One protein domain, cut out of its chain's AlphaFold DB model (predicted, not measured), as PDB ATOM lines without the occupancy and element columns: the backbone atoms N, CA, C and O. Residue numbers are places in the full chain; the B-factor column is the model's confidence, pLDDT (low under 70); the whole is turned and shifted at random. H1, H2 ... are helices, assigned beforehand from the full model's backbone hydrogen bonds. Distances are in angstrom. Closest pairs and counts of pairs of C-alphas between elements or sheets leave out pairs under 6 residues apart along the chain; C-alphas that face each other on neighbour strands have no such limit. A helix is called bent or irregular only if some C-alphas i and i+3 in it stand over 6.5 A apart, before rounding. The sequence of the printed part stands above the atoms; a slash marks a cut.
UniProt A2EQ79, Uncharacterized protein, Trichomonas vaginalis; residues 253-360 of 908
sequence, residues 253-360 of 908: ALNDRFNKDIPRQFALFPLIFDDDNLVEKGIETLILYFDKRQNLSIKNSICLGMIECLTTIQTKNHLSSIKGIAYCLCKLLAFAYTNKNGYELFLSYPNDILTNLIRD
ATOM      1  N   ALA A 253     111.760  92.135  77.606       88.25
ATOM      2  CA  ALA A 253     110.653  92.286  78.547       88.25
ATOM      3  C   ALA A 253     110.457  93.742  79.001       88.25
ATOM      4  O   ALA A 253     109.324  94.206  79.099       88.25
ATOM      5  N   LEU A 254     111.542  94.494  79.220       88.12
ATOM      6  CA  LEU A 254     111.469  95.924  79.538       88.12
ATOM      7  C   LEU A 254     110.966  96.763  78.364       88.12
ATOM      8  O   LEU A 254     110.374  97.825  78.574       88.12
ATOM      9  N   ASN A 255     111.248  96.348  77.130       87.75
ATOM     10  CA  ASN A 255     110.822  97.044  75.915       87.75
ATOM     11  C   ASN A 255     109.376  96.763  75.512       87.75
ATOM     12  O   ASN A 255     108.797  97.569  74.778       87.75
ATOM     13  N   ASP A 256     108.770  95.708  76.043       84.50
ATOM     14  CA  ASP A 256     107.348  95.453  75.884       84.50
ATOM     15  C   ASP A 256     106.505  96.481  76.664       84.50
ATOM     16  O   ASP A 256     106.685  96.704  77.862       84.50
ATOM     17  N   ARG A 257     105.561  97.127  75.971       72.06
ATOM     18  CA  ARG A 257     104.651  98.121  76.566       72.06
ATOM     19  C   ARG A 257     103.559  97.480  77.420       72.06
ATOM     20  O   ARG A 257     102.980  98.168  78.259       72.06
ATOM     21  N   PHE A 258     103.250  96.206  77.184       72.56
ATOM     22  CA  PHE A 258     102.187  95.488  77.887       72.56
ATOM     23  C   PHE A 258     102.684  94.789  79.145       72.56
ATOM     24  O   PHE A 258     101.903  94.584  80.074       72.56
ATOM     25  N   ASN A 259     103.977  94.472  79.205       69.88
ATOM     26  CA  ASN A 259     104.565  93.870  80.383       69.88
ATOM     27  C   ASN A 259     104.765  94.937  81.466       69.88
ATOM     28  O   ASN A 259     105.555  95.872  81.300       69.88
ATOM     29  N   LYS A 260     104.013  94.832  82.564       66.06
ATOM     30  CA  LYS A 260     104.127  95.726  83.729       66.06
ATOM     31  C   LYS A 260     104.980  95.125  84.841       66.06
ATOM     32  O   LYS A 260     105.491  95.883  85.666       66.06
ATOM     33  N   ASP A 261     105.175  93.812  84.818       69.38
ATOM     34  CA  ASP A 261     105.868  93.092  85.872       69.38
ATOM     35  C   ASP A 261     107.386  93.231  85.741       69.38
ATOM     36  O   ASP A 261     107.936  93.627  84.705       69.38
ATOM     37  N   ILE A 262     108.067  92.954  86.847       68.44
ATOM     38  CA  ILE A 262     109.523  92.937  86.922       68.44
ATOM     39  C   ILE A 262     109.984  91.541  86.498       68.44
ATOM     40  O   ILE A 262     109.555  90.561  87.109       68.44
ATOM     41  N   PRO A 263     110.858  91.415  85.483       80.06
ATOM     42  CA  PRO A 263     111.414  90.123  85.105       80.06
ATOM     43  C   PRO A 263     112.152  89.489  86.291       80.06
ATOM     44  O   PRO A 263     113.116  90.060  86.798       80.06
ATOM     45  N   ARG A 264     111.735  88.298  86.731       83.81
ATOM     46  CA  ARG A 264     112.391  87.540  87.818       83.81
ATOM     47  C   ARG A 264     113.880  87.289  87.556       83.81
ATOM     48  O   ARG A 264     114.684  87.252  88.482       83.81
ATOM     49  N   GLN A 265     114.250  87.226  86.279       87.69
ATOM     50  CA  GLN A 265     115.616  87.166  85.766       87.69
ATOM     51  C   GLN A 265     116.538  88.265  86.326       87.69
ATOM     52  O   GLN A 265     117.753  88.074  86.359       87.69
ATOM     53  N   PHE A 266     115.992  89.400  86.792       88.38
ATOM     54  CA  PHE A 266     116.774  90.461  87.435       88.38
ATOM     55  C   PHE A 266     117.593  89.977  88.635       88.38
ATOM     56  O   PHE A 266     118.622  90.577  88.943       88.38
ATOM     57  N   ALA A 267     117.180  88.878  89.273       90.00
ATOM     58  CA  ALA A 267     117.929  88.225  90.340       90.00
ATOM     59  C   ALA A 267     119.379  87.894  89.945       90.00
ATOM     60  O   ALA A 267     120.257  87.909  90.797       90.00
ATOM     61  N   LEU A 268     119.647  87.627  88.662       92.88
ATOM     62  CA  LEU A 268     120.946  87.159  88.165       92.88
ATOM     63  C   LEU A 268     121.935  88.291  87.832       92.88
ATOM     64  O   LEU A 268     123.054  88.021  87.400       92.88
ATOM     65  N   PHE A 269     121.574  89.559  88.047       92.56
ATOM     66  CA  PHE A 269     122.467  90.690  87.771       92.56
ATOM     67  C   PHE A 269     123.807  90.689  88.524       92.56
ATOM     68  O   PHE A 269     124.801  91.073  87.908       92.56
ATOM     69  N   PRO A 270     123.900  90.240  89.791       90.81
ATOM     70  CA  PRO A 270     125.198  90.094  90.446       90.81
ATOM     71  C   PRO A 270     126.157  89.189  89.655       90.81
ATOM     72  O   PRO A 270     127.329  89.517  89.511       90.81
ATOM     73  N   LEU A 271     125.653  88.105  89.048       91.62
ATOM     74  CA  LEU A 271     126.452  87.227  88.181       91.62
ATOM     75  C   LEU A 271     126.819  87.875  86.843       91.62
ATOM     76  O   LEU A 271     127.878  87.583  86.292       91.62
ATOM     77  N   ILE A 272     125.938  88.722  86.306       93.50
ATOM     78  CA  ILE A 272     126.195  89.480  85.076       93.50
ATOM     79  C   ILE A 272     127.355  90.455  85.293       93.50
ATOM     80  O   ILE A 272     128.244  90.532  84.450       93.50
ATOM     81  N   PHE A 273     127.376  91.170  86.419       91.81
ATOM     82  CA  PHE A 273     128.450  92.116  86.733       91.81
ATOM     83  C   PHE A 273     129.760  91.447  87.170       91.81
ATOM     84  O   PHE A 273     130.807  92.076  87.079       91.81
ATOM     85  N   ASP A 274     129.720  90.167  87.552       88.88
ATOM     86  CA  ASP A 274     130.909  89.323  87.724       88.88
ATOM     87  C   ASP A 274     131.563  88.902  86.381       88.88
ATOM     88  O   ASP A 274     132.632  88.283  86.385       88.88
ATOM     89  N   ASP A 275     130.930  89.143  85.226       88.62
ATOM     90  CA  ASP A 275     131.486  88.860  83.893       88.62
ATOM     91  C   ASP A 275     131.794  90.154  83.131       88.62
ATOM     92  O   ASP A 275     130.893  90.784  82.575       88.62
ATOM     93  N   ASP A 276     133.080  90.502  83.033       88.50
ATOM     94  CA  ASP A 276     133.570  91.698  82.332       88.50
ATOM     95  C   ASP A 276     132.981  91.862  80.913       88.50
ATOM     96  O   ASP A 276     132.722  92.981  80.474       88.50
ATOM     97  N   ASN A 277     132.706  90.774  80.182       90.06
ATOM     98  CA  ASN A 277     132.168  90.867  78.816       90.06
ATOM     99  C   ASN A 277     130.699  91.311  78.771       90.06
ATOM    100  O   ASN A 277     130.206  91.719  77.717       90.06
ATOM    101  N   LEU A 278     129.978  91.178  79.884       92.88
ATOM    102  CA  LEU A 278     128.553  91.485  79.988       92.88
ATOM    103  C   LEU A 278     128.285  92.800  80.718       92.88
ATOM    104  O   LEU A 278     127.172  93.311  80.608       92.88
ATOM    105  N   VAL A 279     129.285  93.370  81.402       93.31
ATOM    106  CA  VAL A 279     129.148  94.602  82.194       93.31
ATOM    107  C   VAL A 279     128.497  95.728  81.392       93.31
ATOM    108  O   VAL A 279     127.508  96.288  81.853       93.31
ATOM    109  N   GLU A 280     128.986  96.039  80.187       93.94
ATOM    110  CA  GLU A 280     128.463  97.165  79.393       93.94
ATOM    111  C   GLU A 280     126.964  97.001  79.082       93.94
ATOM    112  O   GLU A 280     126.152  97.859  79.432       93.94
ATOM    113  N   LYS A 281     126.571  95.846  78.527       94.12
ATOM    114  CA  LYS A 281     125.160  95.522  78.237       94.12
ATOM    115  C   LYS A 281     124.309  95.438  79.505       94.12
ATOM    116  O   LYS A 281     123.133  95.809  79.495       94.12
ATOM    117  N   GLY A 282     124.884  94.943  80.600       95.56
ATOM    118  CA  GLY A 282     124.244  94.899  81.909       95.56
ATOM    119  C   GLY A 282     123.905  96.297  82.411       95.56
ATOM    120  O   GLY A 282     122.771  96.543  82.814       95.56
ATOM    121  N   ILE A 283     124.842  97.241  82.313       96.44
ATOM    122  CA  ILE A 283     124.626  98.638  82.703       96.44
ATOM    123  C   ILE A 283     123.558  99.300  81.828       96.44
ATOM    124  O   ILE A 283     122.655  99.930  82.369       96.44
ATOM    125  N   GLU A 284     123.590  99.110  80.507       95.44
ATOM    126  CA  GLU A 284     122.541  99.618  79.604       95.44
ATOM    127  C   GLU A 284     121.145  99.103  79.991       95.44
ATOM    128  O   GLU A 284     120.175  99.865  80.054       95.44
ATOM    129  N   THR A 285     121.046  97.813  80.317       95.00
ATOM    130  CA  THR A 285     119.788  97.178  80.733       95.00
ATOM    131  C   THR A 285     119.320  97.687  82.101       95.00
ATOM    132  O   THR A 285     118.126  97.920  82.304       95.00
ATOM    133  N   LEU A 286     120.247  97.903  83.038       95.06
ATOM    134  CA  LEU A 286     119.946  98.442  84.366       95.06
ATOM    135  C   LEU A 286     119.467  99.899  84.299       95.06
ATOM    136  O   LEU A 286     118.502 100.258  84.973       95.06
ATOM    137  N   ILE A 287     120.077 100.719  83.439       95.56
ATOM    138  CA  ILE A 287     119.620 102.088  83.158       95.56
ATOM    139  C   ILE A 287     118.184 102.064  82.636       95.56
ATOM    140  O   ILE A 287     117.318 102.762  83.166       95.56
ATOM    141  N   LEU A 288     117.910 101.219  81.637       92.50
ATOM    142  CA  LEU A 288     116.574 101.075  81.060       92.50
ATOM    143  C   LEU A 288     115.537 100.675  82.118       92.50
ATOM    144  O   LEU A 288     114.399 101.148  82.087       92.50
ATOM    145  N   TYR A 289     115.926  99.813  83.057       91.56
ATOM    146  CA  TYR A 289     115.076  99.389  84.162       91.56
ATOM    147  C   TYR A 289     114.736 100.548  85.104       91.56
ATOM    148  O   TYR A 289     113.554 100.784  85.367       91.56
ATOM    149  N   PHE A 290     115.744 101.310  85.540       92.31
ATOM    150  CA  PHE A 290     115.560 102.472  86.417       92.31
ATOM    151  C   PHE A 290     114.706 103.560  85.763       92.31
ATOM    152  O   PHE A 290     113.768 104.055  86.387       92.31
ATOM    153  N   ASP A 291     114.944 103.870  84.490       90.25
ATOM    154  CA  ASP A 291     114.207 104.920  83.779       90.25
ATOM    155  C   ASP A 291     112.740 104.559  83.502       90.25
ATOM    156  O   ASP A 291     111.886 105.451  83.404       90.25
ATOM    157  N   LYS A 292     112.417 103.262  83.385       85.69
ATOM    158  CA  LYS A 292     111.048 102.785  83.121       85.69
ATOM    159  C   LYS A 292     110.228 102.501  84.374       85.69
ATOM    160  O   LYS A 292     109.005 102.627  84.316       85.69
ATOM    161  N   ARG A 293     110.856 102.065  85.469       80.81
ATOM    162  CA  ARG A 293     110.164 101.587  86.685       80.81
ATOM    163  C   ARG A 293     110.455 102.429  87.937       80.81
ATOM    164  O   ARG A 293     109.824 102.204  88.970       80.81
ATOM    165  N   GLN A 294     111.335 103.430  87.834       83.19
ATOM    166  CA  GLN A 294     111.615 104.457  88.847       83.19
ATOM    167  C   GLN A 294     111.910 103.867  90.246       83.19
ATOM    168  O   GLN A 294     112.749 102.977  90.401       83.19
ATOM    169  N   ASN A 295     111.233 104.357  91.285       85.00
ATOM    170  CA  ASN A 295     111.515 104.043  92.687       85.00
ATOM    171  C   ASN A 295     111.426 102.544  93.018       85.00
ATOM    172  O   ASN A 295     112.235 102.046  93.799       85.00
ATOM    173  N   LEU A 296     110.486 101.807  92.412       83.88
ATOM    174  CA  LEU A 296     110.326 100.374  92.680       83.88
ATOM    175  C   LEU A 296     111.532  99.570  92.178       83.88
ATOM    176  O   LEU A 296     112.046  98.717  92.901       83.88
ATOM    177  N   SER A 297     112.019  99.875  90.970       87.75
ATOM    178  CA  SER A 297     113.215  99.220  90.429       87.75
ATOM    179  C   SER A 297     114.452  99.478  91.276       87.75
ATOM    180  O   SER A 297     115.204  98.545  91.547       87.75
ATOM    181  N   ILE A 298     114.630 100.716  91.741       89.50
ATOM    182  CA  ILE A 298     115.782 101.105  92.556       89.50
ATOM    183  C   ILE A 298     115.740 100.373  93.903       89.50
ATOM    184  O   ILE A 298     116.724  99.739  94.279       89.50
ATOM    185  N   LYS A 299     114.585 100.369  94.588       85.94
ATOM    186  CA  LYS A 299     114.387  99.635  95.849       85.94
ATOM    187  C   LYS A 299     114.758  98.157  95.714       85.94
ATOM    188  O   LYS A 299     115.495  97.629  96.546       85.94
ATOM    189  N   ASN A 300     114.259  97.496  94.670       83.88
ATOM    190  CA  ASN A 300     114.513  96.074  94.454       83.88
ATOM    191  C   ASN A 300     115.992  95.811  94.159       83.88
ATOM    192  O   ASN A 300     116.572  94.892  94.728       83.88
ATOM    193  N   SER A 301     116.632  96.652  93.345       88.50
ATOM    194  CA  SER A 301     118.066  96.553  93.074       88.50
ATOM    195  C   SER A 301     118.926  96.730  94.331       88.50
ATOM    196  O   SER A 301     119.888  95.984  94.503       88.50
ATOM    197  N   ILE A 302     118.569  97.633  95.251       85.19
ATOM    198  CA  ILE A 302     119.247  97.737  96.560       85.19
ATOM    199  C   ILE A 302     119.111  96.421  97.332       85.19
ATOM    200  O   ILE A 302     120.105  95.880  97.807       85.19
ATOM    201  N   CYS A 303     117.898  95.866  97.401       80.25
ATOM    202  CA  CYS A 303     117.627  94.626  98.134       80.25
ATOM    203  C   CYS A 303     118.267  93.374  97.505       80.25
ATOM    204  O   CYS A 303     118.373  92.348  98.176       80.25
ATOM    205  N   LEU A 304     118.707  93.453  96.245       82.69
ATOM    206  CA  LEU A 304     119.502  92.427  95.561       82.69
ATOM    207  C   LEU A 304     121.021  92.612  95.747       82.69
ATOM    208  O   LEU A 304     121.793  91.785  95.273       82.69
ATOM    209  N   GLY A 305     121.470  93.664  96.442       82.12
ATOM    210  CA  GLY A 305     122.893  93.924  96.693       82.12
ATOM    211  C   GLY A 305     123.630  94.631  95.552       82.12
ATOM    212  O   GLY A 305     124.851  94.574  95.482       82.12
ATOM    213  N   MET A 306     122.915  95.332  94.669       88.12
ATOM    214  CA  MET A 306     123.509  95.947  93.471       88.12
ATOM    215  C   MET A 306     124.540  97.042  93.764       88.12
ATOM    216  O   MET A 306     125.396  97.304  92.926       88.12
ATOM    217  N   ILE A 307     124.472  97.687  94.934       87.25
ATOM    218  CA  ILE A 307     125.466  98.691  95.341       87.25
ATOM    219  C   ILE A 307     126.854  98.046  95.428       87.25
ATOM    220  O   ILE A 307     127.786  98.536  94.798       87.25
ATOM    221  N   GLU A 308     126.968  96.908  96.118       83.88
ATOM    222  CA  GLU A 308     128.226  96.164  96.243       83.88
ATOM    223  C   GLU A 308     128.750  95.768  94.857       83.88
ATOM    224  O   GLU A 308     129.862  96.153  94.495       83.88
ATOM    225  N   CYS A 309     127.906  95.140  94.028       88.00
ATOM    226  CA  CYS A 309     128.277  94.718  92.676       88.00
ATOM    227  C   CYS A 309     128.844  95.868  91.834       88.00
ATOM    228  O   CYS A 309     129.895  95.716  91.216       88.00
ATOM    229  N   LEU A 310     128.181  97.031  91.825       90.75
ATOM    230  CA  LEU A 310     128.616  98.182  91.028       90.75
ATOM    231  C   LEU A 310     129.926  98.790  91.539       90.75
ATOM    232  O   LEU A 310     130.749  99.222  90.732       90.75
ATOM    233  N   THR A 311     130.142  98.818  92.856       87.31
ATOM    234  CA  THR A 311     131.384  99.352  93.441       87.31
ATOM    235  C   THR A 311     132.598  98.456  93.198       87.31
ATOM    236  O   THR A 311     133.717  98.960  93.146       87.31
ATOM    237  N   THR A 312     132.395  97.147  93.009       87.19
ATOM    238  CA  THR A 312     133.477  96.179  92.762       87.19
ATOM    239  C   THR A 312     133.927  96.089  91.299       87.19
ATOM    240  O   THR A 312     134.957  95.472  91.021       87.19
ATOM    241  N   ILE A 313     133.198  96.700  90.356       88.38
ATOM    242  CA  ILE A 313     133.542  96.669  88.924       88.38
ATOM    243  C   ILE A 313     134.898  97.345  88.684       88.38
ATOM    244  O   ILE A 313     135.129  98.492  89.080       88.38
ATOM    245  N   GLN A 314     135.781  96.680  87.933       85.69
ATOM    246  CA  GLN A 314     137.062  97.248  87.502       85.69
ATOM    247  C   GLN A 314     136.864  98.304  86.403       85.69
ATOM    248  O   GLN A 314     137.069  98.070  85.212       85.69
ATOM    249  N   THR A 315     136.495  99.515  86.812       82.00
ATOM    250  CA  THR A 315     136.136 100.638  85.923       82.00
ATOM    251  C   THR A 315     137.178 101.006  84.864       82.00
ATOM    252  O   THR A 315     136.812 101.521  83.808       82.00
ATOM    253  N   LYS A 316     138.465 100.703  85.085       82.50
ATOM    254  CA  LYS A 316     139.537 100.909  84.092       82.50
ATOM    255  C   LYS A 316     139.285 100.161  82.776       82.50
ATOM    256  O   LYS A 316     139.712 100.649  81.733       82.50
ATOM    257  N   ASN A 317     138.586  99.027  82.826       85.94
ATOM    258  CA  ASN A 317     138.266  98.211  81.653       85.94
ATOM    259  C   ASN A 317     136.981  98.680  80.941       85.94
ATOM    260  O   ASN A 317     136.752  98.309  79.797       85.94
ATOM    261  N   HIS A 318     136.175  99.530  81.588       87.75
ATOM    262  CA  HIS A 318     134.823  99.902  81.151       87.75
ATOM    263  C   HIS A 318     134.608 101.423  81.150       87.75
ATOM    264  O   HIS A 318     133.575 101.927  81.595       87.75
ATOM    265  N   LEU A 319     135.590 102.180  80.648       86.81
ATOM    266  CA  LEU A 319     135.525 103.648  80.594       86.81
ATOM    267  C   LEU A 319     134.349 104.170  79.748       86.81
ATOM    268  O   LEU A 319     133.825 105.241  80.035       86.81
ATOM    269  N   SER A 320     133.905 103.409  78.746       88.50
ATOM    270  CA  SER A 320     132.690 103.657  77.947       88.50
ATOM    271  C   SER A 320     131.424 103.734  78.813       88.50
ATOM    272  O   SER A 320     130.557 104.579  78.592       88.50
ATOM    273  N   SER A 321     131.340 102.871  79.827       91.56
ATOM    274  CA  SER A 321     130.162 102.668  80.673       91.56
ATOM    275  C   SER A 321     130.259 103.385  82.018       91.56
ATOM    276  O   SER A 321     129.319 103.321  82.808       91.56
ATOM    277  N   ILE A 322     131.353 104.111  82.289       91.75
ATOM    278  CA  ILE A 322     131.587 104.774  83.582       91.75
ATOM    279  C   ILE A 322     130.458 105.736  83.962       91.75
ATOM    280  O   ILE A 322     130.023 105.760  85.111       91.75
ATOM    281  N   LYS A 323     129.916 106.464  82.974       91.88
ATOM    282  CA  LYS A 323     128.754 107.345  83.135       91.88
ATOM    283  C   LYS A 323     127.524 106.553  83.595       91.88
ATOM    284  O   LYS A 323     126.807 106.994  84.487       91.88
ATOM    285  N   GLY A 324     127.286 105.390  82.990       94.19
ATOM    286  CA  GLY A 324     126.170 104.505  83.320       94.19
ATOM    287  C   GLY A 324     126.290 103.876  84.705       94.19
ATOM    288  O   GLY A 324     125.322 103.879  85.465       94.19
ATOM    289  N   ILE A 325     127.493 103.417  85.065       94.38
ATOM    290  CA  ILE A 325     127.808 102.878  86.396       94.38
ATOM    291  C   ILE A 325     127.561 103.948  87.463       94.38
ATOM    292  O   ILE A 325     126.814 103.714  88.413       94.38
ATOM    293  N   ALA A 326     128.135 105.140  87.276       93.12
ATOM    294  CA  ALA A 326     127.984 106.257  88.201       93.12
ATOM    295  C   ALA A 326     126.520 106.686  88.347       93.12
ATOM    296  O   ALA A 326     126.046 106.874  89.461       93.12
ATOM    297  N   TYR A 327     125.778 106.767  87.242       94.62
ATOM    298  CA  TYR A 327     124.347 107.061  87.265       94.62
ATOM    299  C   TYR A 327     123.551 106.051  88.101       94.62
ATOM    300  O   TYR A 327     122.784 106.451  88.980       94.62
ATOM    301  N   CYS A 328     123.747 104.750  87.855       95.00
ATOM    302  CA  CYS A 328     123.051 103.699  88.594       95.00
ATOM    303  C   CYS A 328     123.393 103.757  90.087       95.00
ATOM    304  O   CYS A 328     122.498 103.660  90.926       95.00
ATOM    305  N   LEU A 329     124.668 103.978  90.420       92.81
ATOM    306  CA  LEU A 329     125.119 104.103  91.800       92.81
ATOM    307  C   LEU A 329     124.510 105.335  92.491       92.81
ATOM    308  O   LEU A 329     123.960 105.200  93.582       92.81
ATOM    309  N   CYS A 330     124.508 106.504  91.838       92.06
ATOM    310  CA  CYS A 330     123.853 107.707  92.359       92.06
ATOM    311  C   CYS A 330     122.362 107.471  92.627       92.06
ATOM    312  O   CYS A 330     121.867 107.886  93.669       92.06
ATOM    313  N   LYS A 331     121.638 106.781  91.732       92.31
ATOM    314  CA  LYS A 331     120.214 106.449  91.933       92.31
ATOM    315  C   LYS A 331     119.987 105.574  93.161       92.31
ATOM    316  O   LYS A 331     119.098 105.864  93.959       92.31
ATOM    317  N   LEU A 332     120.783 104.517  93.310       91.44
ATOM    318  CA  LEU A 332     120.688 103.591  94.439       91.44
ATOM    319  C   LEU A 332     120.970 104.309  95.766       91.44
ATOM    320  O   LEU A 332     120.173 104.213  96.698       91.44
ATOM    321  N   LEU A 333     122.058 105.082  95.833       89.44
ATOM    322  CA  LEU A 333     122.448 105.806  97.044       89.44
ATOM    323  C   LEU A 333     121.479 106.951  97.381       89.44
ATOM    324  O   LEU A 333     121.110 107.114  98.542       89.44
ATOM    325  N   ALA A 334     120.988 107.693  96.383       89.06
ATOM    326  CA  ALA A 334     119.977 108.735  96.582       89.06
ATOM    327  C   ALA A 334     118.669 108.163  97.152       89.06
ATOM    328  O   ALA A 334     118.040 108.761  98.028       89.06
ATOM    329  N   PHE A 335     118.251 106.983  96.685       88.94
ATOM    330  CA  PHE A 335     117.056 106.318  97.199       88.94
ATOM    331  C   PHE A 335     117.263 105.804  98.627       88.94
ATOM    332  O   PHE A 335     116.356 105.912  99.454       88.94
ATOM    333  N   ALA A 336     118.453 105.276  98.931       84.75
ATOM    334  CA  ALA A 336     118.808 104.854 100.282       84.75
ATOM    335  C   ALA A 336     118.772 106.037 101.266       84.75
ATOM    336  O   ALA A 336     118.157 105.921 102.328       84.75
ATOM    337  N   TYR A 337     119.344 107.180 100.872       84.19
ATOM    338  CA  TYR A 337     119.344 108.421 101.651       84.19
ATOM    339  C   TYR A 337     117.924 108.936 101.935       84.19
ATOM    340  O   TYR A 337     117.528 109.080 103.091       84.19
ATOM    341  N   THR A 338     117.120 109.136 100.887       82.81
ATOM    342  CA  THR A 338     115.775 109.740 101.000       82.81
ATOM    343  C   THR A 338     114.801 108.920 101.846       82.81
ATOM    344  O   THR A 338     113.942 109.487 102.519       82.81
ATOM    345  N   ASN A 339     114.929 107.592 101.857       78.75
ATOM    346  CA  ASN A 339     114.023 106.723 102.608       78.75
ATOM    347  C   ASN A 339     114.496 106.413 104.037       78.75
ATOM    348  O   ASN A 339     113.790 105.690 104.734       78.75
ATOM    349  N   LYS A 340     115.662 106.923 104.478       67.50
ATOM    350  CA  LYS A 340     116.243 106.715 105.829       67.50
ATOM    351  C   LYS A 340     116.189 105.256 106.309       67.50
ATOM    352  O   LYS A 340     116.091 104.973 107.502       67.50
ATOM    353  N   ASN A 341     116.212 104.316 105.371       54.12
ATOM    354  CA  ASN A 341     115.750 102.946 105.581       54.12
ATOM    355  C   ASN A 341     116.858 102.048 106.129       54.12
ATOM    356  O   ASN A 341     117.038 100.960 105.606       54.12
ATOM    357  N   GLY A 342     117.620 102.499 107.136       47.19
ATOM    358  CA  GLY A 342     118.548 101.651 107.903       47.19
ATOM    359  C   GLY A 342     119.418 100.720 107.057       47.19
ATOM    360  O   GLY A 342     119.769  99.632 107.506       47.19
ATOM    361  N   TYR A 343     119.705 101.101 105.810       53.84
ATOM    362  CA  TYR A 343     120.532 100.319 104.929       53.84
ATOM    363  C   TYR A 343     121.946 100.613 105.415       53.84
ATOM    364  O   TYR A 343     122.592 101.529 104.912       53.84
ATOM    365  N   GLU A 344     122.378  99.887 106.449       51.66
ATOM    366  CA  GLU A 344     123.780  99.683 106.821       51.66
ATOM    367  C   GLU A 344     124.458  99.020 105.612       51.66
ATOM    368  O   GLU A 344     124.716  97.818 105.549       51.66
ATOM    369  N   LEU A 345     124.584  99.798 104.542       52.94
ATOM    370  CA  LEU A 345     125.213  99.421 103.303       52.94
ATOM    371  C   LEU A 345     126.691  99.506 103.588       52.94
ATOM    372  O   LEU A 345     127.196 100.559 103.969       52.94
ATOM    373  N   PHE A 346     127.369  98.383 103.394       51.84
ATOM    374  CA  PHE A 346     128.804  98.339 103.210       51.84
ATOM    375  C   PHE A 346     129.150  99.313 102.076       51.84
ATOM    376  O   PHE A 346     129.102  98.959 100.900       51.84
ATOM    377  N   LEU A 347     129.419 100.575 102.413       55.38
ATOM    378  CA  LEU A 347     129.917 101.566 101.475       55.38
ATOM    379  C   LEU A 347     131.383 101.219 101.227       55.38
ATOM    380  O   LEU A 347     132.299 101.803 101.798       55.38
ATOM    381  N   SER A 348     131.622 100.229 100.372       63.12
ATOM    382  CA  SER A 348     132.868 100.174  99.622       63.12
ATOM    383  C   SER A 348     132.985 101.493  98.865       63.12
ATOM    384  O   SER A 348     132.188 101.807  97.980       63.12
ATOM    385  N   TYR A 349     133.962 102.304  99.258       72.62
ATOM    386  CA  TYR A 349     134.157 103.622  98.676       72.62
ATOM    387  C   TYR A 349     134.438 103.509  97.164       72.62
ATOM    388  O   TYR A 349     135.453 102.920  96.782       72.62
ATOM    389  N   PRO A 350     133.604 104.098  96.280       79.38
ATOM    390  CA  PRO A 350     133.739 104.031  94.826       79.38
ATOM    391  C   PRO A 350     134.833 104.988  94.313       79.38
ATOM    392  O   PRO A 350     134.658 105.685  93.312       79.38
ATOM    393  N   ASN A 351     135.982 105.036  94.994       82.88
ATOM    394  CA  ASN A 351     137.086 105.950  94.695       82.88
ATOM    395  C   ASN A 351     137.604 105.768  93.260       82.88
ATOM    396  O   ASN A 351     137.939 106.749  92.595       82.88
ATOM    397  N   ASP A 352     137.608 104.531  92.757       85.88
ATOM    398  CA  ASP A 352     137.973 104.224  91.372       85.88
ATOM    399  C   ASP A 352     136.975 104.816  90.363       85.88
ATOM    400  O   ASP A 352     137.390 105.352  89.332       85.88
ATOM    401  N   ILE A 353     135.669 104.784  90.665       88.38
ATOM    402  CA  ILE A 353     134.627 105.389  89.820       88.38
ATOM    403  C   ILE A 353     134.822 106.907  89.775       88.38
ATOM    404  O   ILE A 353     134.917 107.479  88.688       88.38
ATOM    405  N   LEU A 354     134.952 107.550  90.938       87.44
ATOM    406  CA  LEU A 354     135.153 109.000  91.041       87.44
ATOM    407  C   LEU A 354     136.422 109.451  90.311       87.44
ATOM    408  O   LEU A 354     136.377 110.375  89.501       87.44
ATOM    409  N   THR A 355     137.542 108.758  90.522       86.88
ATOM    410  CA  THR A 355     138.819 109.087  89.869       86.88
ATOM    411  C   THR A 355     138.715 108.994  88.344       86.88
ATOM    412  O   THR A 355     139.226 109.860  87.633       86.88
ATOM    413  N   ASN A 356     138.031 107.972  87.822       88.00
ATOM    414  CA  ASN A 356     137.868 107.792  86.379       88.00
ATOM    415  C   ASN A 356     136.870 108.776  85.753       88.00
ATOM    416  O   ASN A 356     137.089 109.183  84.613       88.00
ATOM    417  N   LEU A 357     135.836 109.211  86.482       88.50
ATOM    418  CA  LEU A 357     134.945 110.288  86.033       88.50
ATOM    419  C   LEU A 357     135.697 111.618  85.886       88.50
ATOM    420  O   LEU A 357     135.531 112.302  84.880       88.50
ATOM    421  N   ILE A 358     136.550 111.960  86.858       87.12
ATOM    422  CA  ILE A 358     137.315 113.221  86.869       87.12
ATOM    423  C   ILE A 358     138.443 113.210  85.828       87.12
ATOM    424  O   ILE A 358     138.870 114.256  85.349       87.12
ATOM    425  N   ARG A 359     138.950 112.034  85.439       84.19
ATOM    426  CA  ARG A 359     140.039 111.939  84.454       84.19
ATOM    427  C   ARG A 359     139.689 112.617  83.123       84.19
ATOM    428  O   ARG A 359     140.578 113.185  82.488       84.19
ATOM    429  N   ASP A 360     138.421 112.578  82.717       78.31
ATOM    430  CA  ASP A 360     137.912 113.309  81.555       78.31
ATOM    431  C   ASP A 360     137.308 114.663  81.965       78.31
ATOM    432  O   ASP A 360     136.094 114.866  81.962       78.31
TER     433      ASP A 360
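What this domain is: This is residues 253 to 360 of the 908 residues of an uncharacterized protein of Trichomonas vaginalis (UniProt A2EQ79). A compact cluster of crossed helices: the long helix H2 folds back at a bend into two arms, H2a and H2b, and H4 crosses both arms. H1 and H3 run side by side, with H3 between H1 and H4, while H5 packs on the beginning of H4 at one end of the domain. The printed part has 108 residues, with five named helices in the order H1, H2, H3, H4, H5 and no named strand, an all-helix class. It is compact, with a radius of gyration of the C-alphas of 13.6 A, and spans 42 by 33 by 23 A.

How they stand to each other: The longest helix, H2, residues 279 to 303, was assigned as one helix by its hydrogen bonds but is bent, with C-alphas 292 and 295 9.7 A apart. Its arms, H2a, residues 279 to 292, and H2b, residues 295 to 303, run opposite ways at a steep tilt of 42 degrees and only just touch, only at the corner, with 3 pairs of C-alphas within 8 A, the closest those of Phe 290 and Ser 297, 5.7 A apart. H4, residues 322 to 338, is the hub, touching three other helices. With residues 324 to 328 alone it touches H2a at a steep tilt of 44 degrees, the closest C-alphas being Ile 283 and Gly 324, 6.1 A apart. With residues 331 to 335 alone it touches H2b, about perpendicular at 86 degrees, closest at the C-alphas of Ile 298 and Leu 332, 5.8 A. H3, residues 306 to 312, touches H4 at the C-alphas of Ile 307 and Leu 329, 6.5 A. H1, residues 264 to 273, touches H3 at a shallow tilt of 12 degrees, the same way, closest at the C-alphas of Pro 270 and Cys 309, 6.0 A. H1 and H2a form a helical hairpin, closest at the C-alphas of Phe 273 and Val 279, 5.2 A. H5, residues 351 to 359, touches H4 residues 322 to 326 alone, closest at the C-alphas of Ala 326 and Ile 353, 6.9 A. H1 and H4 are apart. Every O i to N i+4 pair is within hydrogen-bond range in H2a, H2b, H3, H4 and H5; in H1 2 of 6 are, beside 5 of 7 O i to N i+3 pairs.

Where its parts are: H2a is 19.9 A long from first to last C-alpha, beginning at C-alpha 279 (129.148, 94.602, 82.194); H2b is 12.5 A. H4, 24.0 A, ends at C-alpha 338 (115.775, 109.740, 101.000). H1, 16.7 A, is irregular, with C-alphas 267 and 270 7.5 A apart. H3 is 10.0 A; H5, 12.2 A, ends at C-alpha 359 (140.039, 111.939, 84.454).

The domain as a whole: The two C-alphas farthest apart are those of Phe 258 and Arg 359, 41.8 A. The printed part has no cut. The link from H4 to H5, residues 339 to 350, is long. Residues 259 to 262 and 340 to 348 have pLDDT under 70, against a mean of 84.5 over the printed part.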